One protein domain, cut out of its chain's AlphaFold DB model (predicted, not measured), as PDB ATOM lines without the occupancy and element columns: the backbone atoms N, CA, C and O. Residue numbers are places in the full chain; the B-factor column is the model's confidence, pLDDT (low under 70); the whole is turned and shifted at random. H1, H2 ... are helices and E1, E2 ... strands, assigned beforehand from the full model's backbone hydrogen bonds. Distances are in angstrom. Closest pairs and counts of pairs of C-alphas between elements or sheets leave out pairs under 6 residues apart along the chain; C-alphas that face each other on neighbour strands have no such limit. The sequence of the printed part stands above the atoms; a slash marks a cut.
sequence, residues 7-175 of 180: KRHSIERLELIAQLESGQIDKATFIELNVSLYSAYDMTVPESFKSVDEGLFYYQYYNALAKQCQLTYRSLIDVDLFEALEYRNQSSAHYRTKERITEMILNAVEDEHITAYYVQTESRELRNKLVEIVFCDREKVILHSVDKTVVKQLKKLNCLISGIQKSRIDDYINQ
ATOM      1  N   LYS A   7      33.636  26.471  35.055       89.25
ATOM      2  CA  LYS A   7      34.965  27.079  35.140       89.25
ATOM      3  C   LYS A   7      36.016  26.013  35.403       89.25
ATOM      4  O   LYS A   7      37.010  25.962  34.682       89.25
ATOM      5  N   ARG A   8      35.786  25.167  36.409       91.00
ATOM      6  CA  ARG A   8      36.687  24.060  36.728       91.00
ATOM      7  C   ARG A   8      36.852  23.124  35.536       91.00
ATOM      8  O   ARG A   8      37.979  22.877  35.125       91.00
ATOM      9  N   HIS A   9      35.741  22.702  34.935       91.56
ATOM     10  CA  HIS A   9      35.771  21.834  33.763       91.56
ATOM     11  C   HIS A   9      36.575  22.448  32.603       91.56
ATOM     12  O   HIS A   9      37.375  21.769  31.965       91.56
ATOM     13  N   SER A  10      36.383  23.743  32.324       88.94
ATOM     14  CA  SER A  10      37.123  24.440  31.265       88.94
ATOM     15  C   SER A  10      38.638  24.409  31.504       88.94
ATOM     16  O   SER A  10      39.394  24.133  30.574       88.94
ATOM     17  N   ILE A  11      39.080  24.619  32.750       91.44
ATOM     18  CA  ILE A  11      40.500  24.559  33.135       91.44
ATOM     19  C   ILE A  11      41.057  23.147  32.930       91.44
ATOM     20  O   ILE A  11      42.031  22.985  32.199       91.44
ATOM     21  N   GLU A  12      40.406  22.128  33.497       93.81
ATOM     22  CA  GLU A  12      40.850  20.727  33.400       93.81
ATOM     23  C   GLU A  12      40.922  20.269  31.931       93.81
ATOM     24  O   GLU A  12      41.871  19.609  31.504       93.81
ATOM     25  N   ARG A  13      39.962  20.688  31.100       91.56
ATOM     26  CA  ARG A  13      39.975  20.382  29.667       91.56
ATOM     27  C   ARG A  13      41.108  21.092  28.918       91.56
ATOM     28  O   ARG A  13      41.696  20.499  28.013       91.56
ATOM     29  N   LEU A  14      41.405  22.351  29.245       90.50
ATOM     30  CA  LEU A  14      42.534  23.079  28.650       90.50
ATOM     31  C   LEU A  14      43.878  22.441  29.020       90.50
ATOM     32  O   LEU A  14      44.766  22.380  28.171       90.50
ATOM     33  N   GLU A  15      44.006  21.917  30.239       94.00
ATOM     34  CA  GLU A  15      45.174  21.139  30.663       94.00
ATOM     35  C   GLU A  15      45.321  19.858  29.834       94.00
ATOM     36  O   GLU A  15      46.407  19.601  29.318       94.00
ATOM     37  N   LEU A  16      44.243  19.094  29.614       93.94
ATOM     38  CA  LEU A  16      44.289  17.909  28.743       93.94
ATOM     39  C   LEU A  16      44.697  18.251  27.304       93.94
ATOM     40  O   LEU A  16      45.448  17.500  26.683       93.94
ATOM     41  N   ILE A  17      44.228  19.383  26.768       90.62
ATOM     42  CA  ILE A  17      44.649  19.859  25.441       90.62
ATOM     43  C   ILE A  17      46.152  20.150  25.433       90.62
ATOM     44  O   ILE A  17      46.841  19.693  24.529       90.62
ATOM     45  N   ALA A  18      46.679  20.840  26.447       91.19
ATOM     46  CA  ALA A  18      48.110  21.131  26.542       91.19
ATOM     47  C   ALA A  18      48.966  19.853  26.665       91.19
ATOM     48  O   ALA A  18      50.047  19.762  26.077       91.19
ATOM     49  N   GLN A  19      48.482  18.840  27.390       94.38
ATOM     50  CA  GLN A  19      49.144  17.534  27.481       94.38
ATOM     51  C   GLN A  19      49.165  16.810  26.126       94.38
ATOM     52  O   GLN A  19      50.172  16.199  25.774       94.38
ATOM     53  N   LEU A  20      48.085  16.898  25.345       92.19
ATOM     54  CA  LEU A  20      48.036  16.337  23.992       92.19
ATOM     55  C   LEU A  20      48.967  17.100  23.035       92.19
ATOM     56  O   LEU A  20      49.736  16.482  22.305       92.19
ATOM     57  N   GLU A  21      48.925  18.436  23.058       87.56
ATOM     58  CA  GLU A  21      49.756  19.318  22.220       87.56
ATOM     59  C   GLU A  21      51.256  19.106  22.480       87.56
ATOM     60  O   GLU A  21      52.053  19.070  21.545       87.56
ATOM     61  N   SER A  22      51.646  18.911  23.743       92.31
ATOM     62  CA  SER A  22      53.035  18.619  24.127       92.31
ATOM     63  C   SER A  22      53.460  17.165  23.881       92.31
ATOM     64  O   SER A  22      54.639  16.843  24.034       92.31
ATOM     65  N   GLY A  23      52.529  16.280  23.506       92.06
ATOM     66  CA  GLY A  23      52.779  14.849  23.325       92.06
ATOM     67  C   GLY A  23      52.951  14.065  24.632       92.06
ATOM     68  O   GLY A  23      53.423  12.930  24.593       92.06
ATOM     69  N   GLN A  24      52.584  14.648  25.781       96.06
ATOM     70  CA  GLN A  24      52.584  13.968  27.081       96.06
ATOM     71  C   GLN A  24      51.552  12.834  27.133       96.06
ATOM     72  O   GLN A  24      51.802  11.805  27.759       96.06
ATOM     73  N   ILE A  25      50.406  13.022  26.476       95.81
ATOM     74  CA  ILE A  25      49.386  11.989  26.285       95.81
ATOM     75  C   ILE A  25      49.110  11.809  24.797       95.81
ATOM     76  O   ILE A  25      49.214  12.754  24.014       95.81
ATOM     77  N   ASP A  26      48.737  10.595  24.403       92.81
ATOM     78  CA  ASP A  26      48.280  10.339  23.043       92.81
ATOM     79  C   ASP A  26      46.788  10.665  22.870       92.81
ATOM     80  O   ASP A  26      46.058  11.004  23.807       92.81
ATOM     81  N   LYS A  27      46.315  10.574  21.626       88.62
ATOM     82  CA  LYS A  27      44.935  10.911  21.267       88.62
ATOM     83  C   LYS A  27      43.902   9.974  21.903       88.62
ATOM     84  O   LYS A  27      42.794  10.427  22.189       88.62
ATOM     85  N   ALA A  28      44.235   8.696  22.093       92.44
ATOM     86  CA  ALA A  28      43.340   7.726  22.724       92.44
ATOM     87  C   ALA A  28      43.167   8.052  24.215       92.44
ATOM     88  O   ALA A  28      42.042   8.260  24.670       92.44
ATOM     89  N   THR A  29      44.284   8.260  24.913       95.62
ATOM     90  CA  THR A  29      44.342   8.707  26.311       95.62
ATOM     91  C   THR A  29      43.606  10.030  26.496       95.62
ATOM     92  O   THR A  29      42.801  10.171  27.413       95.62
ATOM     93  N   PHE A  30      43.807  11.000  25.597       95.25
ATOM     94  CA  PHE A  30      43.067  12.261  25.628       95.25
ATOM     95  C   PHE A  30      41.552  12.045  25.548       95.25
ATOM     96  O   PHE A  30      40.814  12.679  26.296       95.25
ATOM     97  N   ILE A  31      41.065  11.170  24.661       94.81
ATOM     98  CA  ILE A  31      39.624  10.903  24.525       94.81
ATOM     99  C   ILE A  31      39.063  10.285  25.809       94.81
ATOM    100  O   ILE A  31      38.019  10.734  26.279       94.81
ATOM    101  N   GLU A  32      39.759   9.311  26.395       95.06
ATOM    102  CA  GLU A  32      39.350   8.659  27.645       95.06
ATOM    103  C   GLU A  32      39.320   9.638  28.824       95.06
ATOM    104  O   GLU A  32      38.295   9.764  29.499       95.06
ATOM    105  N   LEU A  33      40.404  10.392  29.030       96.19
ATOM    106  CA  LEU A  33      40.485  11.390  30.097       96.19
ATOM    107  C   LEU A  33      39.446  12.496  29.909       96.19
ATOM    108  O   LEU A  33      38.795  12.894  30.873       96.19
ATOM    109  N   ASN A  34      39.224  12.946  28.674       94.31
ATOM    110  CA  ASN A  34      38.228  13.969  28.375       94.31
ATOM    111  C   ASN A  34      36.803  13.471  28.673       94.31
ATOM    112  O   ASN A  34      36.019  14.231  29.222       94.31
ATOM    113  N   VAL A  35      36.462  12.201  28.405       95.38
ATOM    114  CA  VAL A  35      35.182  11.619  28.869       95.38
ATOM    115  C   VAL A  35      35.124  11.554  30.400       95.38
ATOM    116  O   VAL A  35      34.088  11.866  30.989       95.38
ATOM    117  N   SER A  36      36.231  11.201  31.061       94.75
ATOM    118  CA  SER A  36      36.278  11.071  32.524       94.75
ATOM    119  C   SER A  36      36.002  12.383  33.267       94.75
ATOM    120  O   SER A  36      35.429  12.337  34.359       94.75
ATOM    121  N   LEU A  37      36.291  13.543  32.654       94.06
ATOM    122  CA  LEU A  37      35.942  14.862  33.202       94.06
ATOM    123  C   LEU A  37      34.441  15.000  33.484       94.06
ATOM    124  O   LEU A  37      34.042  15.763  34.360       94.06
ATOM    125  N   TYR A  38      33.605  14.240  32.774       92.81
ATOM    126  CA  TYR A  38      32.156  14.326  32.898       92.81
ATOM    127  C   TYR A  38      31.556  13.353  33.922       92.81
ATOM    128  O   TYR A  38      30.378  13.466  34.251       92.81
ATOM    129  N   SER A  39      32.354  12.422  34.456       87.00
ATOM    130  CA  SER A  39      31.892  11.322  35.322       87.00
ATOM    131  C   SER A  39      31.202  11.773  36.616       87.00
ATOM    132  O   SER A  39      30.399  11.035  37.184       87.00
ATOM    133  N   ALA A  40      31.491  12.990  37.081       82.50
ATOM    134  CA  ALA A  40      30.919  13.562  38.297       82.50
ATOM    135  C   ALA A  40      29.561  14.263  38.088       82.50
ATOM    136  O   ALA A  40      28.947  14.706  39.069       82.50
ATOM    137  N   TYR A  41      29.097  14.398  36.842       85.06
ATOM    138  CA  TYR A  41      27.876  15.125  36.498       85.06
ATOM    139  C   TYR A  41      26.756  14.175  36.072       85.06
ATOM    140  O   TYR A  41      26.988  13.154  35.430       85.06
ATOM    141  N   ASP A  42      25.522  14.539  36.415       83.69
ATOM    142  CA  ASP A  42      24.335  13.854  35.908       83.69
ATOM    143  C   ASP A  42      23.978  14.425  34.534       83.69
ATOM    144  O   ASP A  42      23.421  15.519  34.413       83.69
ATOM    145  N   MET A  43      24.409  13.716  33.494       87.50
ATOM    146  CA  MET A  43      24.364  14.205  32.128       87.50
ATOM    147  C   MET A  43      23.115  13.712  31.409       87.50
ATOM    148  O   MET A  43      23.019  12.558  30.998       87.50
ATOM    149  N   THR A  44      22.189  14.633  31.169       87.31
ATOM    150  CA  THR A  44      21.030  14.422  30.299       87.31
ATOM    151  C   THR A  44      21.068  15.408  29.138       87.31
ATOM    152  O   THR A  44      21.799  16.398  29.163       87.31
ATOM    153  N   VAL A  45      20.355  15.111  28.050       86.56
ATOM    154  CA  VAL A  45      20.246  16.062  26.936       86.56
ATOM    155  C   VAL A  45      19.449  17.270  27.436       86.56
ATOM    156  O   VAL A  45      18.296  17.085  27.828       86.56
ATOM    157  N   PRO A  46      20.013  18.488  27.425       86.94
ATOM    158  CA  PRO A  46      19.287  19.656  27.897       86.94
ATOM    159  C   PRO A  46      18.163  20.026  26.919       86.94
ATOM    160  O   PRO A  46      18.346  19.992  25.700       86.94
ATOM    161  N   GLU A  47      17.007  20.444  27.441       87.75
ATOM    162  CA  GLU A  47      15.963  21.089  26.627       87.75
ATOM    163  C   GLU A  47      16.357  22.523  26.243       87.75
ATOM    164  O   GLU A  47      16.036  22.999  25.156       87.75
ATOM    165  N   SER A  48      17.087  23.196  27.134       87.06
ATOM    166  CA  SER A  48      17.688  24.518  26.959       87.06
ATOM    167  C   SER A  48      18.910  24.643  27.872       87.06
ATOM    168  O   SER A  48      19.068  23.863  28.811       87.06
ATOM    169  N   PHE A  49      19.773  25.621  27.610       87.38
ATOM    170  CA  PHE A  49      20.882  25.976  28.496       87.38
ATOM    171  C   PHE A  49      20.813  27.463  28.856       87.38
ATOM    172  O   PHE A  49      20.237  28.269  28.125       87.38
ATOM    173  N   LYS A  50      21.391  27.828  30.000       85.31
ATOM    174  CA  LYS A  50      21.349  29.178  30.586       85.31
ATOM    175  C   LYS A  50      22.389  30.120  29.988       85.31
ATOM    176  O   LYS A  50      22.291  31.328  30.177       85.31
ATOM    177  N   SER A  51      23.402  29.576  29.318       89.00
ATOM    178  CA  SER A  51      24.471  30.337  28.676       89.00
ATOM    179  C   SER A  51      25.120  29.541  27.544       89.00
ATOM    180  O   SER A  51      25.059  28.310  27.520       89.00
ATOM    181  N   VAL A  52      25.809  30.246  26.639       89.50
ATOM    182  CA  VAL A  52      26.638  29.621  25.594       89.50
ATOM    183  C   VAL A  52      27.660  28.659  26.210       89.50
ATOM    184  O   VAL A  52      27.848  27.568  25.688       89.50
ATOM    185  N   ASP A  53      28.251  29.004  27.359       89.81
ATOM    186  CA  ASP A  53      29.189  28.141  28.093       89.81
ATOM    187  C   ASP A  53      28.610  26.781  28.481       89.81
ATOM    188  O   ASP A  53      29.275  25.752  28.351       89.81
ATOM    189  N   GLU A  54      27.363  26.764  28.941       91.75
ATOM    190  CA  GLU A  54      26.680  25.518  29.265       91.75
ATOM    191  C   GLU A  54      26.397  24.707  27.992       91.75
ATOM    192  O   GLU A  54      26.637  23.500  27.964       91.75
ATOM    193  N   GLY A  55      25.996  25.360  26.896       93.50
ATOM    194  CA  GLY A  55      25.871  24.706  25.589       93.50
ATOM    195  C   GLY A  55      27.188  24.081  25.114       93.50
ATOM    196  O   GLY A  55      27.217  22.917  24.708       93.50
ATOM    197  N   LEU A  56      28.296  24.818  25.221       92.69
ATOM    198  CA  LEU A  56      29.641  24.356  24.873       92.69
ATOM    199  C   LEU A  56      30.069  23.146  25.709       92.69
ATOM    200  O   LEU A  56      30.650  22.205  25.167       92.69
ATOM    201  N   PHE A  57      29.750  23.141  27.002       93.75
ATOM    202  CA  PHE A  57      29.996  22.004  27.884       93.75
ATOM    203  C   PHE A  57      29.278  20.740  27.390       93.75
ATOM    204  O   PHE A  57      29.919  19.703  27.200       93.75
ATOM    205  N   TYR A  58      27.978  20.830  27.089       95.38
ATOM    206  CA  TYR A  58      27.219  19.696  26.551       95.38
ATOM    207  C   TYR A  58      27.714  19.265  25.166       95.38
ATOM    208  O   TYR A  58      27.828  18.069  24.899       95.38
ATOM    209  N   TYR A  59      28.054  20.212  24.289       95.69
ATOM    210  CA  TYR A  59      28.653  19.896  22.994       95.69
ATOM    211  C   TYR A  59      29.929  19.062  23.172       95.69
ATOM    212  O   TYR A  59      30.096  18.025  22.523       95.69
ATOM    213  N   GLN A  60      30.828  19.503  24.056       94.12
ATOM    214  CA  GLN A  60      32.102  18.831  24.298       94.12
ATOM    215  C   GLN A  60      31.884  17.428  24.870       94.12
ATOM    216  O   GLN A  60      32.538  16.496  24.400       94.12
ATOM    217  N   TYR A  61      30.914  17.266  25.774       95.69
ATOM    218  CA  TYR A  61      30.529  15.973  26.335       95.69
ATOM    219  C   TYR A  61      30.091  14.976  25.259       95.69
ATOM    220  O   TYR A  61      30.700  13.916  25.098       95.69
ATOM    221  N   TYR A  62      29.076  15.323  24.464       96.88
ATOM    222  CA  TYR A  62      28.556  14.407  23.445       96.88
ATOM    223  C   TYR A  62      29.563  14.162  22.314       96.88
ATOM    224  O   TYR A  62      29.606  13.068  21.755       96.88
ATOM    225  N   ASN A  63      30.428  15.131  22.005       96.00
ATOM    226  CA  ASN A  63      31.540  14.923  21.080       96.00
ATOM    227  C   ASN A  63      32.596  13.953  21.642       96.00
ATOM    228  O   ASN A  63      33.127  13.131  20.895       96.00
ATOM    229  N   ALA A  64      32.913  14.038  22.938       95.00
ATOM    230  CA  ALA A  64      33.860  13.139  23.595       95.00
ATOM    231  C   ALA A  64      33.328  11.699  23.623       95.00
ATOM    232  O   ALA A  64      34.035  10.792  23.181       95.00
ATOM    233  N   LEU A  65      32.062  11.505  24.013       96.75
ATOM    234  CA  LEU A  65      31.405  10.194  23.970       96.75
ATOM    235  C   LEU A  65      31.375   9.610  22.557       96.75
ATOM    236  O   LEU A  65      31.745   8.458  22.353       96.75
ATOM    237  N   ALA A  66      31.010  10.416  21.552       97.19
ATOM    238  CA  ALA A  66      30.976   9.949  20.171       97.19
ATOM    239  C   ALA A  66      32.344   9.424  19.705       97.19
ATOM    240  O   ALA A  66      32.405   8.393  19.028       97.19
ATOM    241  N   LYS A  67      33.432  10.112  20.082       95.38
ATOM    242  CA  LYS A  67      34.813   9.710  19.782       95.38
ATOM    243  C   LYS A  67      35.235   8.462  20.553       95.38
ATOM    244  O   LYS A  67      35.847   7.588  19.948       95.38
ATOM    245  N   GLN A  68      34.878   8.349  21.831       97.38
ATOM    246  CA  GLN A  68      35.154   7.152  22.627       97.38
ATOM    247  C   GLN A  68      34.461   5.923  22.031       97.38
ATOM    248  O   GLN A  68      35.124   4.931  21.756       97.38
ATOM    249  N   CYS A  69      33.171   6.020  21.693       97.69
ATOM    250  CA  CYS A  69      32.459   4.936  21.015       97.69
ATOM    251  C   CYS A  69      33.111   4.554  19.671       97.69
ATOM    252  O   CYS A  69      33.121   3.379  19.315       97.69
ATOM    253  N   GLN A  70      33.678   5.508  18.915       95.94
ATOM    254  CA  GLN A  70      34.429   5.171  17.694       95.94
ATOM    255  C   GLN A  70      35.728   4.416  17.982       95.94
ATOM    256  O   GLN A  70      36.072   3.523  17.207       95.94
ATOM    257  N   LEU A  71      36.450   4.767  19.052       95.06
ATOM    258  CA  LEU A  71      37.637   4.019  19.471       95.06
ATOM    259  C   LEU A  71      37.255   2.578  19.820       95.06
ATOM    260  O   LEU A  71      37.842   1.649  19.264       95.06
ATOM    261  N   THR A  72      36.211   2.394  20.633       96.69
ATOM    262  CA  THR A  72      35.735   1.063  21.031       96.69
ATOM    263  C   THR A  72      35.249   0.247  19.835       96.69
ATOM    264  O   THR A  72      35.681  -0.890  19.659       96.69
ATOM    265  N   TYR A  73      34.447   0.841  18.942       97.19
ATOM    266  CA  TYR A  73      34.023   0.207  17.684       97.19
ATOM    267  C   TYR A  73      35.210  -0.364  16.904       97.19
ATOM    268  O   TYR A  73      35.181  -1.519  16.490       97.19
ATOM    269  N   ARG A  74      36.269   0.431  16.717       93.81
ATOM    270  CA  ARG A  74      37.449   0.008  15.953       93.81
ATOM    271  C   ARG A  74      38.241  -1.090  16.651       93.81
ATOM    272  O   ARG A  74      38.805  -1.925  15.963       93.81
ATOM    273  N   SER A  75      38.277  -1.097  17.983       95.50
ATOM    274  CA  SER A  75      38.933  -2.173  18.736       95.50
ATOM    275  C   SER A  75      38.170  -3.499  18.683       95.50
ATOM    276  O   SER A  75      38.782  -4.554  18.807       95.50
ATOM    277  N   LEU A  76      36.848  -3.447  18.480       97.00
ATOM    278  CA  LEU A  76      35.977  -4.619  18.520       97.00
ATOM    279  C   LEU A  76      35.582  -5.142  17.139       97.00
ATOM    280  O   LEU A  76      35.129  -6.274  17.053       97.00
ATOM    281  N   ILE A  77      35.739  -4.370  16.057       96.75
ATOM    282  CA  ILE A  77      35.179  -4.733  14.742       96.75
ATOM    283  C   ILE A  77      35.659  -6.094  14.214       96.75
ATOM    284  O   ILE A  77      34.881  -6.800  13.575       96.75
ATOM    285  N   ASP A  78      36.897  -6.472  14.541       96.50
ATOM    286  CA  ASP A  78      37.511  -7.752  14.165       96.50
ATOM    287  C   ASP A  78      37.424  -8.820  15.279       96.50
ATOM    288  O   ASP A  78      37.883  -9.947  15.089       96.50
ATOM    289  N   VAL A  79      36.852  -8.481  16.442       96.75
ATOM    290  CA  VAL A  79      36.758  -9.341  17.640       96.75
ATOM    291  C   VAL A  79      35.311  -9.760  17.906       96.75
ATOM    292  O   VAL A  79      35.012 -10.950  17.968       96.75
ATOM    293  N   ASP A  80      34.412  -8.786  18.029       97.50
ATOM    294  CA  ASP A  80      32.974  -8.962  18.213       97.50
ATOM    295  C   ASP A  80      32.224  -7.928  17.366       97.50
ATOM    296  O   ASP A  80      32.042  -6.766  17.740       97.50
ATOM    297  N   LEU A  81      31.772  -8.368  16.189       97.00
ATOM    298  CA  LEU A  81      31.040  -7.516  15.258       97.00
ATOM    299  C   LEU A  81      29.720  -7.007  15.855       97.00
ATOM    300  O   LEU A  81      29.330  -5.877  15.567       97.00
ATOM    301  N   PHE A  82      29.014  -7.813  16.651       97.31
ATOM    302  CA  PHE A  82      27.715  -7.413  17.187       97.31
ATOM    303  C   PHE A  82      27.888  -6.278  18.197       97.31
ATOM    304  O   PHE A  82      27.264  -5.225  18.049       97.31
ATOM    305  N   GLU A  83      28.809  -6.441  19.148       97.62
ATOM    306  CA  GLU A  83      29.127  -5.399  20.124       97.62
ATOM    307  C   GLU A  83      29.723  -4.150  19.451       97.62
ATOM    308  O   GLU A  83      29.332  -3.020  19.756       97.62
ATOM    309  N   ALA A  84      30.605  -4.321  18.461       97.88
ATOM    310  CA  ALA A  84      31.152  -3.200  17.701       97.88
ATOM    311  C   ALA A  84      30.033  -2.357  17.059       97.88
ATOM    312  O   ALA A  84      30.031  -1.124  17.150       97.88
ATOM    313  N   LEU A  85      29.052  -2.997  16.417       98.00
ATOM    314  CA  LEU A  85      27.945  -2.291  15.772       98.00
ATOM    315  C   LEU A  85      27.090  -1.497  16.769       98.00
ATOM    316  O   LEU A  85      26.645  -0.399  16.416       98.00
ATOM    317  N   GLU A  86      26.934  -1.970  18.006       98.31
ATOM    318  CA  GLU A  86      26.287  -1.208  19.079       98.31
ATOM    319  C   GLU A  86      27.054   0.082  19.394       98.31
ATOM    320  O   GLU A  86      26.465   1.167  19.390       98.31
ATOM    321  N   TYR A  87      28.381   0.025  19.540       98.25
ATOM    322  CA  TYR A  87      29.196   1.234  19.726       98.25
ATOM    323  C   TYR A  87      29.142   2.179  18.520       98.25
ATOM    324  O   TYR A  87      29.109   3.402  18.682       98.25
ATOM    325  N   ARG A  88      29.061   1.655  17.292       97.88
ATOM    326  CA  ARG A  88      28.858   2.487  16.092       97.88
ATOM    327  C   ARG A  88      27.514   3.221  16.131       97.88
ATOM    328  O   ARG A  88      27.440   4.400  15.762       97.88
ATOM    329  N   ASN A  89      26.457   2.544  16.575       98.25
ATOM    330  CA  ASN A  89      25.126   3.130  16.728       98.25
ATOM    331  C   ASN A  89      25.116   4.204  17.826       98.25
ATOM    332  O   ASN A  89      24.619   5.306  17.586       98.25
ATOM    333  N   GLN A  90      25.740   3.935  18.976       98.12
ATOM    334  CA  GLN A  90      25.903   4.902  20.069       98.12
ATOM    335  C   GLN A  90      26.702   6.133  19.625       98.12
ATOM    336  O   GLN A  90      26.254   7.262  19.819       98.12
ATOM    337  N   SER A  91      27.826   5.937  18.927       97.81
ATOM    338  CA  SER A  91      28.616   7.034  18.351       97.81
ATOM    339  C   SER A  91      27.761   7.926  17.447       97.81
ATOM    340  O   SER A  91      27.764   9.152  17.573       97.81
ATOM    341  N   SER A  92      26.961   7.306  16.575       97.19
ATOM    342  CA  SER A  92      26.047   8.022  15.681       97.19
ATOM    343  C   SER A  92      24.972   8.794  16.454       97.19
ATOM    344  O   SER A  92      24.648   9.922  16.084       97.19
ATOM    345  N   ALA A  93      24.425   8.218  17.528       97.69
ATOM    346  CA  ALA A  93      23.449   8.883  18.388       97.69
ATOM    347  C   ALA A  93      24.058  10.098  19.104       97.69
ATOM    348  O   ALA A  93      23.480  11.184  19.062       97.69
ATOM    349  N   HIS A  94      25.256   9.958  19.676       97.69
ATOM    350  CA  HIS A  94      25.965  11.065  20.317       97.69
ATOM    351  C   HIS A  94      26.315  12.183  19.334       97.69
ATOM    352  O   HIS A  94      26.132  13.351  19.670       97.69
ATOM    353  N   TYR A  95      26.720  11.862  18.098       97.19
ATOM    354  CA  TYR A  95      26.908  12.888  17.069       97.19
ATOM    355  C   TYR A  95      25.609  13.629  16.748       97.19
ATOM    356  O   TYR A  95      25.637  14.853  16.693       97.19
ATOM    357  N   ARG A  96      24.463  12.948  16.609       96.62
ATOM    358  CA  ARG A  96      23.168  13.630  16.398       96.62
ATOM    359  C   ARG A  96      22.829  14.576  17.550       96.62
ATOM    360  O   ARG A  96      22.415  15.706  17.308       96.62
ATOM    361  N   THR A  97      23.041  14.144  18.792       97.00
ATOM    362  CA  THR A  97      22.831  14.994  19.972       97.00
ATOM    363  C   THR A  97      23.778  16.195  19.975       97.00
ATOM    364  O   THR A  97      23.343  17.319  20.218       97.00
ATOM    365  N   LYS A  98      25.055  15.985  19.636       96.56
ATOM    366  CA  LYS A  98      26.059  17.045  19.484       96.56
ATOM    367  C   LYS A  98      25.639  18.082  18.430       96.56
ATOM    368  O   LYS A  98      25.782  19.280  18.674       96.56
ATOM    369  N   GLU A  99      25.111  17.657  17.282       96.88
ATOM    370  CA  GLU A  99      24.613  18.583  16.249       96.88
ATOM    371  C   GLU A  99      23.384  19.367  16.739       96.88
ATOM    372  O   GLU A  99      23.371  20.589  16.628       96.88
ATOM    373  N   ARG A 100      22.425  18.714  17.414       95.94
ATOM    374  CA  ARG A 100      21.277  19.406  18.035       95.94
ATOM    375  C   ARG A 100      21.723  20.492  19.017       95.94
ATOM    376  O   ARG A 100      21.180  21.591  19.011       95.94
ATOM    377  N   ILE A 101      22.719  20.201  19.853       96.44
ATOM    378  CA  ILE A 101      23.283  21.191  20.781       96.44
ATOM    379  C   ILE A 101      23.976  22.321  20.017       96.44
ATOM    380  O   ILE A 101      23.861  23.476  20.412       96.44
ATOM    381  N   THR A 102      24.652  22.017  18.909       96.38
ATOM    382  CA  THR A 102      25.276  23.033  18.048       96.38
ATOM    383  C   THR A 102      24.228  23.999  17.496       96.38
ATOM    384  O   THR A 102      24.412  25.207  17.596       96.38
ATOM    385  N   GLU A 103      23.096  23.496  16.998       94.75
ATOM    386  CA  GLU A 103      21.977  24.341  16.548       94.75
ATOM    387  C   GLU A 103      21.435  25.226  17.678       94.75
ATOM    388  O   GLU A 103      21.177  26.413  17.474       94.75
ATOM    389  N   MET A 104      21.298  24.673  18.889       93.69
ATOM    390  CA  MET A 104      20.887  25.442  20.066       93.69
ATOM    391  C   MET A 104      21.899  26.549  20.390       93.69
ATOM    392  O   MET A 104      21.486  27.677  20.646       93.69
ATOM    393  N   ILE A 105      23.207  26.261  20.346       94.00
ATOM    394  CA  ILE A 105      24.277  27.254  20.562       94.00
ATOM    395  C   ILE A 105      24.173  28.378  19.536       94.00
ATOM    396  O   ILE A 105      24.188  29.546  19.913       94.00
ATOM    397  N   LEU A 106      23.993  28.036  18.261       92.44
ATOM    398  CA  LEU A 106      23.845  29.015  17.184       92.44
ATOM    399  C   LEU A 106      22.573  29.869  17.301       92.44
ATOM    400  O   LEU A 106      22.536  30.966  16.760       92.44
ATOM    401  N   ASN A 107      21.532  29.389  17.987       89.88
ATOM    402  CA  ASN A 107      20.335  30.185  18.285       89.88
ATOM    403  C   ASN A 107      20.511  31.109  19.500       89.88
ATOM    404  O   ASN A 107      19.723  32.034  19.669       89.88
ATOM    405  N   ALA A 108      21.487  30.825  20.364       88.69
ATOM    406  CA  ALA A 108      21.722  31.559  21.603       88.69
ATOM    407  C   ALA A 108      22.873  32.571  21.511       88.69
ATOM    408  O   ALA A 108      22.961  33.457  22.357       88.69
ATOM    409  N   VAL A 109      23.773  32.418  20.537       85.19
ATOM    410  CA  VAL A 109      24.893  33.336  20.308       85.19
ATOM    411  C   VAL A 109      24.477  34.477  19.382       85.19
ATOM    412  O   VAL A 109      23.765  34.256  18.403       85.19
ATOM    413  N   GLU A 110      24.931  35.692  19.682       74.75
ATOM    414  CA  GLU A 110      24.822  36.821  18.755       74.75
ATOM    415  C   GLU A 110      25.841  36.638  17.615       74.75
ATOM    416  O   GLU A 110      26.951  36.133  17.811       74.75
ATOM    417  N   ASP A 111      25.448  36.999  16.401       61.84
ATOM    418  CA  ASP A 111      26.166  36.731  15.151       61.84
ATOM    419  C   ASP A 111      27.570  37.353  15.093       61.84
ATOM    420  O   ASP A 111      28.486  36.745  14.535       61.84
ATOM    421  N   GLU A 112      27.779  38.499  15.745       59.81
ATOM    422  CA  GLU A 112      29.075  39.196  15.829       59.81
ATOM    423  C   GLU A 112      30.160  38.412  16.603       59.81
ATOM    424  O   GLU A 112      31.351  38.735  16.527       59.81
ATOM    425  N   HIS A 113      29.785  37.349  17.322       80.44
ATOM    426  CA  HIS A 113      30.695  36.594  18.188       80.44
ATOM    427  C   HIS A 113      31.204  35.277  17.602       80.44
ATOM    428  O   HIS A 113      32.020  34.614  18.251       80.44
ATOM    429  N   ILE A 114      30.781  34.887  16.395       89.06
ATOM    430  CA  ILE A 114      31.235  33.640  15.768       89.06
ATOM    431  C   ILE A 114      31.662  33.812  14.311       89.06
ATOM    432  O   ILE A 114      31.105  34.580  13.536       89.06
ATOM    433  N   THR A 115      32.652  33.026  13.902       90.88
ATOM    434  CA  THR A 115      33.060  32.865  12.502       90.88
ATOM    435  C   THR A 115      33.189  31.384  12.195       90.88
ATOM    436  O   THR A 115      33.681  30.617  13.021       90.88
ATOM    437  N   ALA A 116      32.772  30.966  11.003       94.00
ATOM    438  CA  ALA A 116      32.869  29.582  10.570       94.00
ATOM    439  C   ALA A 116      33.462  29.448   9.168       94.00
ATOM    440  O   ALA A 116      33.249  30.302   8.311       94.00
ATOM    441  N   TYR A 117      34.168  28.349   8.912       94.44
ATOM    442  CA  TYR A 117      34.789  28.054   7.616       94.44
ATOM    443  C   TYR A 117      34.936  26.552   7.385       94.44
ATOM    444  O   TYR A 117      34.967  25.757   8.324       94.44
ATOM    445  N   TYR A 118      35.058  26.149   6.120       95.06
ATOM    446  CA  TYR A 118      35.436  24.776   5.789       95.06
ATOM    447  C   TYR A 118      36.904  24.527   6.139       95.06
ATOM    448  O   TYR A 118      37.759  25.374   5.881       95.06
ATOM    449  N   VAL A 119      37.200  23.353   6.691       92.75
ATOM    450  CA  VAL A 119      38.539  23.004   7.181       92.75
ATOM    451  C   VAL A 119      39.288  22.133   6.182       92.75
ATOM    452  O   VAL A 119      38.735  21.186   5.612       92.75
ATOM    453  N   GLN A 120      40.576  22.414   6.011       90.50
ATOM    454  CA  GLN A 120      41.512  21.528   5.338       90.50
ATOM    455  C   GLN A 120      41.740  20.278   6.195       90.50
ATOM    456  O   GLN A 120      42.182  20.363   7.332       90.50
ATOM    457  N   THR A 121      41.450  19.100   5.647       85.00
ATOM    458  CA  THR A 121      41.622  17.832   6.362       85.00
ATOM    459  C   THR A 121      42.166  16.742   5.449       85.00
ATOM    460  O   THR A 121      41.783  16.632   4.277       85.00
ATOM    461  N   GLU A 122      43.020  15.891   6.016       85.00
ATOM    462  CA  GLU A 122      43.541  14.693   5.353       85.00
ATOM    463  C   GLU A 122      42.469  13.605   5.183       85.00
ATOM    464  O   GLU A 122      42.538  12.788   4.259       85.00
ATOM    465  N   SER A 123      41.424  13.617   6.020       82.88
ATOM    466  CA  SER A 123      40.328  12.651   5.931       82.88
ATOM    467  C   SER A 123      39.550  12.819   4.627       82.88
ATOM    468  O   SER A 123      38.874  13.825   4.403       82.88
ATOM    469  N   ARG A 124      39.578  11.783   3.779       84.44
ATOM    470  CA  ARG A 124      38.804  11.740   2.526       84.44
ATOM    471  C   ARG A 124      37.300  11.873   2.765       84.44
ATOM    472  O   ARG A 124      36.602  12.445   1.934       84.44
ATOM    473  N   GLU A 125      36.807  11.366   3.890       84.94
ATOM    474  CA  GLU A 125      35.382  11.398   4.230       84.94
ATOM    475  C   GLU A 125      34.904  12.801   4.611       84.94
ATOM    476  O   GLU A 125      33.793  13.189   4.234       84.94
ATOM    477  N   LEU A 126      35.751  13.549   5.330       88.25
ATOM    478  CA  LEU A 126      35.459  14.872   5.891       88.25
ATOM    479  C   LEU A 126      35.863  16.028   4.967       88.25
ATOM    480  O   LEU A 126      35.386  17.152   5.143       88.25
ATOM    481  N   ARG A 127      36.718  15.762   3.976       87.69
ATOM    482  CA  ARG A 127      37.175  16.748   2.993       87.69
ATOM    483  C   ARG A 127      35.992  17.466   2.345       87.69
ATOM    484  O   ARG A 127      35.061  16.825   1.858       87.69
ATOM    485  N   ASN A 128      36.051  18.799   2.326       87.62
ATOM    486  CA  ASN A 128      35.009  19.695   1.803       87.62
ATOM    487  C   ASN A 128      33.645  19.594   2.516       87.62
ATOM    488  O   ASN A 128      32.639  20.066   1.985       87.62
ATOM    489  N   LYS A 129      33.586  18.967   3.696       92.69
ATOM    490  CA  LYS A 129      32.354  18.820   4.489       92.69
ATOM    491  C   LYS A 129      32.497  19.351   5.905       92.69
ATOM    492  O   LYS A 129      31.525  19.874   6.434       92.69
ATOM    493  N   LEU A 130      33.676  19.197   6.506       94.56
ATOM    494  CA  LEU A 130      33.939  19.643   7.867       94.56
ATOM    495  C   LEU A 130      33.971  21.167   7.928       94.56
ATOM    496  O   LEU A 130      34.815  21.798   7.291       94.56
ATOM    497  N   VAL A 131      33.056  21.731   8.704       95.62
ATOM    498  CA  VAL A 131      33.038  23.144   9.066       95.62
ATOM    499  C   VAL A 131      33.533  23.285  10.493       95.62
ATOM    500  O   VAL A 131      33.117  22.537  11.378       95.62
ATOM    501  N   GLU A 132      34.421  24.245  10.699       94.44
ATOM    502  CA  GLU A 132      34.887  24.690  12.004       94.44
ATOM    503  C   GLU A 132      34.191  25.995  12.361       94.44
ATOM    504  O   GLU A 132      34.123  26.899  11.531       94.44
ATOM    505  N   ILE A 133      33.645  26.065  13.571       93.88
ATOM    506  CA  ILE A 133      32.974  27.239  14.131       93.88
ATOM    507  C   ILE A 133      33.833  27.722  15.292       93.88
ATOM    508  O   ILE A 133      34.128  26.956  16.217       93.88
ATOM    509  N   VAL A 134      34.227  28.986  15.230       90.62
ATOM    510  CA  VAL A 134      35.136  29.636  16.168       90.62
ATOM    511  C   VAL A 134      34.422  30.797  16.835       90.62
ATOM    512  O   VAL A 134      33.779  31.598  16.161       90.62
ATOM    513  N   PHE A 135      34.587  30.901  18.148       86.88
ATOM    514  CA  PHE A 135      34.098  32.017  18.949       86.88
ATOM    515  C   PHE A 135      35.185  33.090  19.058       86.88
ATOM    516  O   PHE A 135      36.324  32.786  19.421       86.88
ATOM    517  N   CYS A 136      34.846  34.339  18.736       79.88
ATOM    518  CA  CYS A 136      35.790  35.459  18.687       79.88
ATOM    519  C   CYS A 136      36.455  35.743  20.045       79.88
ATOM    520  O   CYS A 136      37.603  36.175  20.089       79.88
ATOM    521  N   ASP A 137      35.753  35.477  21.145       79.25
ATOM    522  CA  ASP A 137      36.183  35.709  22.528       79.25
ATOM    523  C   ASP A 137      36.850  34.481  23.182       79.25
ATOM    524  O   ASP A 137      37.321  34.563  24.318       79.25
ATOM    525  N   ARG A 138      36.882  33.323  22.501       74.75
ATOM    526  CA  ARG A 138      37.278  32.026  23.082       74.75
ATOM    527  C   ARG A 138      38.114  31.202  22.107       74.75
ATOM    528  O   ARG A 138      37.660  30.191  21.576       74.75
ATOM    529  N   GLU A 139      39.371  31.591  21.920       64.50
ATOM    530  CA  GLU A 139      40.243  31.034  20.870       64.50
ATOM    531  C   GLU A 139      40.383  29.500  20.869       64.50
ATOM    532  O   GLU A 139      40.425  28.896  19.801       64.50
ATOM    533  N   LYS A 140      40.424  28.855  22.045       71.12
ATOM    534  CA  LYS A 140      40.562  27.387  22.171       71.12
ATOM    535  C   LYS A 140      39.226  26.631  22.188       71.12
ATOM    536  O   LYS A 140      39.208  25.404  22.335       71.12
ATOM    537  N   VAL A 141      38.097  27.331  22.060       80.75
ATOM    538  CA  VAL A 141      36.773  26.708  21.982       80.75
ATOM    539  C   VAL A 141      36.321  26.651  20.536       80.75
ATOM    540  O   VAL A 141      35.992  27.657  19.916       80.75
ATOM    541  N   ILE A 142      36.307  25.430  20.012       87.56
ATOM    542  CA  ILE A 142      36.042  25.169  18.609       87.56
ATOM    543  C   ILE A 142      34.985  24.079  18.484       87.56
ATOM    544  O   ILE A 142      35.066  23.036  19.147       87.56
ATOM    545  N   LEU A 143      34.007  24.320  17.613       93.75
ATOM    546  CA  LEU A 143      33.017  23.326  17.215       93.75
ATOM    547  C   LEU A 143      33.324  22.829  15.811       93.75
ATOM    548  O   LEU A 143      33.792  23.575  14.955       93.75
ATOM    549  N   HIS A 144      32.990  21.571  15.570       94.69
ATOM    550  CA  HIS A 144      33.059  20.944  14.265       94.69
ATOM    551  C   HIS A 144      31.704  20.371  13.924       94.69
ATOM    552  O   HIS A 144      31.115  19.628  14.715       94.69
ATOM    553  N   SER A 145      31.253  20.651  12.712       95.62
ATOM    554  CA  SER A 145      30.020  20.094  12.183       95.62
ATOM    555  C   SER A 145      30.209  19.662  10.736       95.62
ATOM    556  O   SER A 145      30.961  20.264   9.970       95.62
ATOM    557  N   VAL A 146      29.519  18.588  10.372       94.81
ATOM    558  CA  VAL A 146      29.272  18.198   8.973       94.81
ATOM    559  C   VAL A 146      27.779  18.274   8.645       94.81
ATOM    560  O   VAL A 146      27.356  17.874   7.556       94.81
ATOM    561  N   ASP A 147      26.969  18.743   9.595       96.12
ATOM    562  CA  ASP A 147      25.523  18.752   9.493       96.12
ATOM    563  C   ASP A 147      25.043  19.879   8.572       96.12
ATOM    564  O   ASP A 147      25.433  21.044   8.673       96.12
ATOM    565  N   LYS A 148      24.173  19.524   7.625       94.75
ATOM    566  CA  LYS A 148      23.702  20.466   6.603       94.75
ATOM    567  C   LYS A 148      22.777  21.536   7.179       94.75
ATOM    568  O   LYS A 148      22.687  22.609   6.584       94.75
ATOM    569  N   THR A 149      22.069  21.254   8.267       95.38
ATOM    570  CA  THR A 149      21.209  22.213   8.967       95.38
ATOM    571  C   THR A 149      22.068  23.245   9.679       95.38
ATOM    572  O   THR A 149      21.872  24.437   9.442       95.38
ATOM    573  N   VAL A 150      23.106  22.806  10.400       96.12
ATOM    574  CA  VAL A 150      24.107  23.700  11.012       96.12
ATOM    575  C   VAL A 150      24.748  24.603   9.954       96.12
ATOM    576  O   VAL A 150      24.765  25.825  10.096       96.12
ATOM    577  N   VAL A 151      25.188  24.043   8.822       95.44
ATOM    578  CA  VAL A 151      25.768  24.835   7.717       95.44
ATOM    579  C   VAL A 151      24.773  25.848   7.140       95.44
ATOM    580  O   VAL A 151      25.152  26.978   6.827       95.44
ATOM    581  N   LYS A 152      23.497  25.475   6.974       95.00
ATOM    582  CA  LYS A 152      22.454  26.406   6.509       95.00
ATOM    583  C   LYS A 152      22.235  27.545   7.502       95.00
ATOM    584  O   LYS A 152      22.073  28.683   7.071       95.00
ATOM    585  N   GLN A 153      22.252  27.252   8.800       94.31
ATOM    586  CA  GLN A 153      22.102  28.253   9.851       94.31
ATOM    587  C   GLN A 153      23.280  29.229   9.864       94.31
ATOM    588  O   GLN A 153      23.056  30.434   9.826       94.31
ATOM    589  N   LEU A 154      24.518  28.735   9.783       94.38
ATOM    590  CA  LEU A 154      25.717  29.579   9.686       94.38
ATOM    591  C   LEU A 154      25.681  30.520   8.473       94.38
ATOM    592  O   LEU A 154      26.082  31.676   8.573       94.38
ATOM    593  N   LYS A 155      25.167  30.048   7.327       93.00
ATOM    594  CA  LYS A 155      24.947  30.899   6.144       93.00
ATOM    595  C   LYS A 155      23.883  31.963   6.391       93.00
ATOM    596  O   LYS A 155      24.066  33.098   5.973       93.00
ATOM    597  N   LYS A 156      22.781  31.606   7.057       92.19
ATOM    598  CA  LYS A 156      21.700  32.544   7.399       92.19
ATOM    599  C   LYS A 156      22.179  33.642   8.356       92.19
ATOM    600  O   LYS A 156      21.733  34.774   8.223       92.19
ATOM    601  N   LEU A 157      23.074  33.299   9.280       90.12
ATOM    602  CA  LEU A 157      23.701  34.230  10.223       90.12
ATOM    603  C   LEU A 157      24.855  35.040   9.601       90.12
ATOM    604  O   LEU A 157      25.457  35.850  10.283       90.12
ATOM    605  N   ASN A 158      25.192  34.832   8.320       90.62
ATOM    606  CA  ASN A 158      26.347  35.452   7.651       90.62
ATOM    607  C   ASN A 158      27.712  35.185   8.326       90.62
ATOM    608  O   ASN A 158      28.685  35.877   8.042       90.62
ATOM    609  N   CYS A 159      27.819  34.141   9.154       91.12
ATOM    610  CA  CYS A 159      29.057  33.786   9.856       91.12
ATOM    611  C   CYS A 159      29.947  32.815   9.060       91.12
ATOM    612  O   CYS A 159      31.097  32.589   9.434       91.12
ATOM    613  N   LEU A 160      29.429  32.190   7.991       93.25
ATOM    614  CA  LEU A 160      30.198  31.256   7.160       93.25
ATOM    615  C   LEU A 160      31.006  32.008   6.093       93.25
ATOM    616  O   LEU A 160      30.452  32.430   5.076       93.25
ATOM    617  N   ILE A 161      32.318  32.113   6.291       91.75
ATOM    618  CA  ILE A 161      33.224  32.735   5.321       91.75
ATOM    619  C   ILE A 161      33.557  31.779   4.169       91.75
ATOM    620  O   ILE A 161      33.467  30.553   4.280       91.75
ATOM    621  N   SER A 162      33.937  32.354   3.029       87.69
ATOM    622  CA  SER A 162      34.317  31.593   1.841       87.69
ATOM    623  C   SER A 162      35.722  30.994   1.963       87.69
ATOM    624  O   SER A 162      36.603  31.520   2.645       87.69
ATOM    625  N   GLY A 163      35.938  29.888   1.248       88.19
ATOM    626  CA  GLY A 163      37.232  29.214   1.165       88.19
ATOM    627  C   GLY A 163      37.418  28.072   2.164       88.19
ATOM    628  O   GLY A 163      36.560  27.783   3.000       88.19
ATOM    629  N   ILE A 164      38.551  27.390   2.011       89.06
ATOM    630  CA  ILE A 164      39.026  26.339   2.911       89.06
ATOM    631  C   ILE A 164      40.164  26.939   3.731       89.06
ATOM    632  O   ILE A 164      41.078  27.530   3.158       89.06
ATOM    633  N   GLN A 165      40.111  26.782   5.049       89.81
ATOM    634  CA  GLN A 165      41.132  27.260   5.977       89.81
ATOM    635  C   GLN A 165      41.802  26.082   6.682       89.81
ATOM    636  O   GLN A 165      41.207  25.012   6.831       89.81
ATOM    637  N   LYS A 166      43.033  26.279   7.154       86.12
ATOM    638  CA  LYS A 166      43.620  25.364   8.141       86.12
ATOM    639  C   LYS A 166      42.834  25.451   9.445       86.12
ATOM    640  O   LYS A 166      42.276  26.505   9.755       86.12
ATOM    641  N   SER A 167      42.777  24.355  10.194       82.12
ATOM    642  CA  SER A 167      42.127  24.388  11.503       82.12
ATOM    643  C   SER A 167      42.898  25.325  12.436       82.12
ATOM    644  O   SER A 167      44.126  25.350  12.411       82.12
ATOM    645  N   ARG A 168      42.210  26.069  13.310       76.75
ATOM    646  CA  ARG A 168      42.874  26.872  14.364       76.75
ATOM    647  C   ARG A 168      43.643  26.031  15.380       76.75
ATOM    648  O   ARG A 168      44.417  26.558  16.167       76.75
ATOM    649  N   ILE A 169      43.406  24.730  15.349       68.81
ATOM    650  CA  ILE A 169      43.951  23.711  16.237       68.81
ATOM    651  C   ILE A 169      44.561  22.565  15.416       68.81
ATOM    652  O   ILE A 169      44.545  21.401  15.824       68.81
ATOM    653  N   ASP A 170      45.070  22.908  14.227       62.06
ATOM    654  CA  ASP A 170      45.677  21.995  13.252       62.06
ATOM    655  C   ASP A 170      46.682  21.042  13.915       62.06
ATOM    656  O   ASP A 170      46.642  19.833  13.669       62.06
ATOM    657  N   ASP A 171      47.496  21.580  14.832       56.12
ATOM    658  CA  ASP A 171      48.591  20.884  15.514       56.12
ATOM    659  C   ASP A 171      48.134  19.667  16.344       56.12
ATOM    660  O   ASP A 171      48.888  18.699  16.466       56.12
ATOM    661  N   TYR A 172      46.891  19.645  16.857       56.97
ATOM    662  CA  TYR A 172      46.346  18.484  17.584       56.97
ATOM    663  C   TYR A 172      45.233  17.732  16.838       56.97
ATOM    664  O   TYR A 172      45.005  16.546  17.102       56.97
ATOM    665  N   ILE A 173      44.519  18.364  15.897       51.22
ATOM    666  CA  ILE A 173      43.483  17.679  15.099       51.22
ATOM    667  C   ILE A 173      44.095  16.715  14.092       51.22
ATOM    668  O   ILE A 173      43.593  15.590  13.944       51.22
ATOM    669  N   ASN A 174      45.161  17.150  13.418       44.62
ATOM    670  CA  ASN A 174      45.767  16.409  12.316       44.62
ATOM    671  C   ASN A 174      46.740  15.326  12.773       44.62
ATOM    672  O   ASN A 174      47.241  14.583  11.930       44.62
ATOM    673  N   GLN A 175      46.955  15.156  14.084       49.22
ATOM    674  CA  GLN A 175      47.622  13.953  14.555       49.22
ATOM    675  C   GLN A 175      46.740  12.736  14.231       49.22
ATOM    676  O   GLN A 175      45.576  12.670  14.673       49.22
TER     677      GLN A 175
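What this domain is: This is residues 7 to 175 of the 180 residues of an uncharacterized protein of Clostridiales bacterium (UniProt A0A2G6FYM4). A long helical hairpin, H3 and H4, makes the longest axis, and at the end where H3 begins and H4 ends it packs on a small, strongly twisted sheet of four strands, with the shorter helix H5 over the same sheet. A second, shorter helical hairpin, H1 and H2, packs through H2 on H3, and the small helix H6 near the last printed residue packs on the end of H1. The printed part has 169 residues with six named helices and four named strands, in the order H1, H2, H3, H4, E1, E2, E3, H5, E4, H6; the sheet is mixed and runs E3, E2, E1, E4, and the class is mixed, helices and strands. The whole is compact, with a radius of gyration of the C-alphas of 16.0 A and spans of 48 by 36 by 34 A.

Where its parts are: H1 is residues 7 to 21, 21.1 A long, and begins at C-alpha 7 at (34.965, 27.079, 35.140). H2, residues 27 to 36, is 14.2 A long. H3, residues 52 to 76, is 36.2 A long, and H4, residues 81 to 108, is the longest helix at 40.7 A, ending at C-alpha 108 at (21.722, 31.559, 21.603). E1 is residues 114 to 119, 15.5 A; E2 is residues 131 to 135, 13.3 A; E3 is residues 138 to 145, 17.7 A, and bends by 57 degrees at residue 141. H5 is residues 148 to 156, 12.3 A, and E4 is residues 160 to 165, 11.7 A. H6, residues 170 to 173, spans 5.2 A and ends at C-alpha 173 at (43.483, 17.679, 15.099).

How they stand to each other: H1 and H2 form a helical hairpin: they touch, closest at the C-alphas of Leu 16 and Phe 30, 6.6 A apart, at a shallow tilt of 12 degrees, opposite ways. H2 touches residues 61 to 71 of H3 at a steep tilt of 54 degrees, opposite ways, the closest C-alphas being those of Val 35 and Ala 64, 5.6 A apart. H3 and H4 are a helical hairpin at a shallow tilt of 16 degrees, opposite ways, with the C-alphas of Ala 66 and Ser 91 closest at 4.2 A. E1, E2 and E3 form a meander, each strand the antiparallel neighbour of the one before. N 117 and O 132 of E1 and E2 are 3.0 A apart, and N 133 and O 143 of E2 and E3 are 2.9 A apart, both within hydrogen-bond range. E1 and E4 are parallel, with N 161 and O 116 at 2.9 A. E3, H5 and E4 are a split strand-helix-strand unit, two strands of one sheet with a helix between them in the chain and with E2 and E1 between them in the sheet, and its crossover is right-handed. H3, H4 and H5 on one face of the sheet make two layers. H5 is at a height over the sheet of 9.5 A, and residues 99 to 106 of H4 touch it at a shallow tilt of 15 degrees, the same way, the closest C-alphas being those of Glu 103 and Val 150, 6.0 A apart. H6 only just touches H1, with 3 pairs of C-alphas within 8 A, the closest those of Glu 21 and Tyr 172 at 5.8 A. Every O i to N i+4 pair is within hydrogen-bond range in H1, H2, H3, H4 and H5; H6 is too short for such a pair.

The domain as a whole: The two C-alphas farthest apart, those of Val 79 and Glu 112, are 49.2 A apart. The printed part has no cut. The links from H2 to H3, 15 residues, and from E1 to E2, 11 residues, are long. The mean pLDDT of the printed part is 90.0; residues 111 to 112, residue 139 and residues 169 to 175 are under 70.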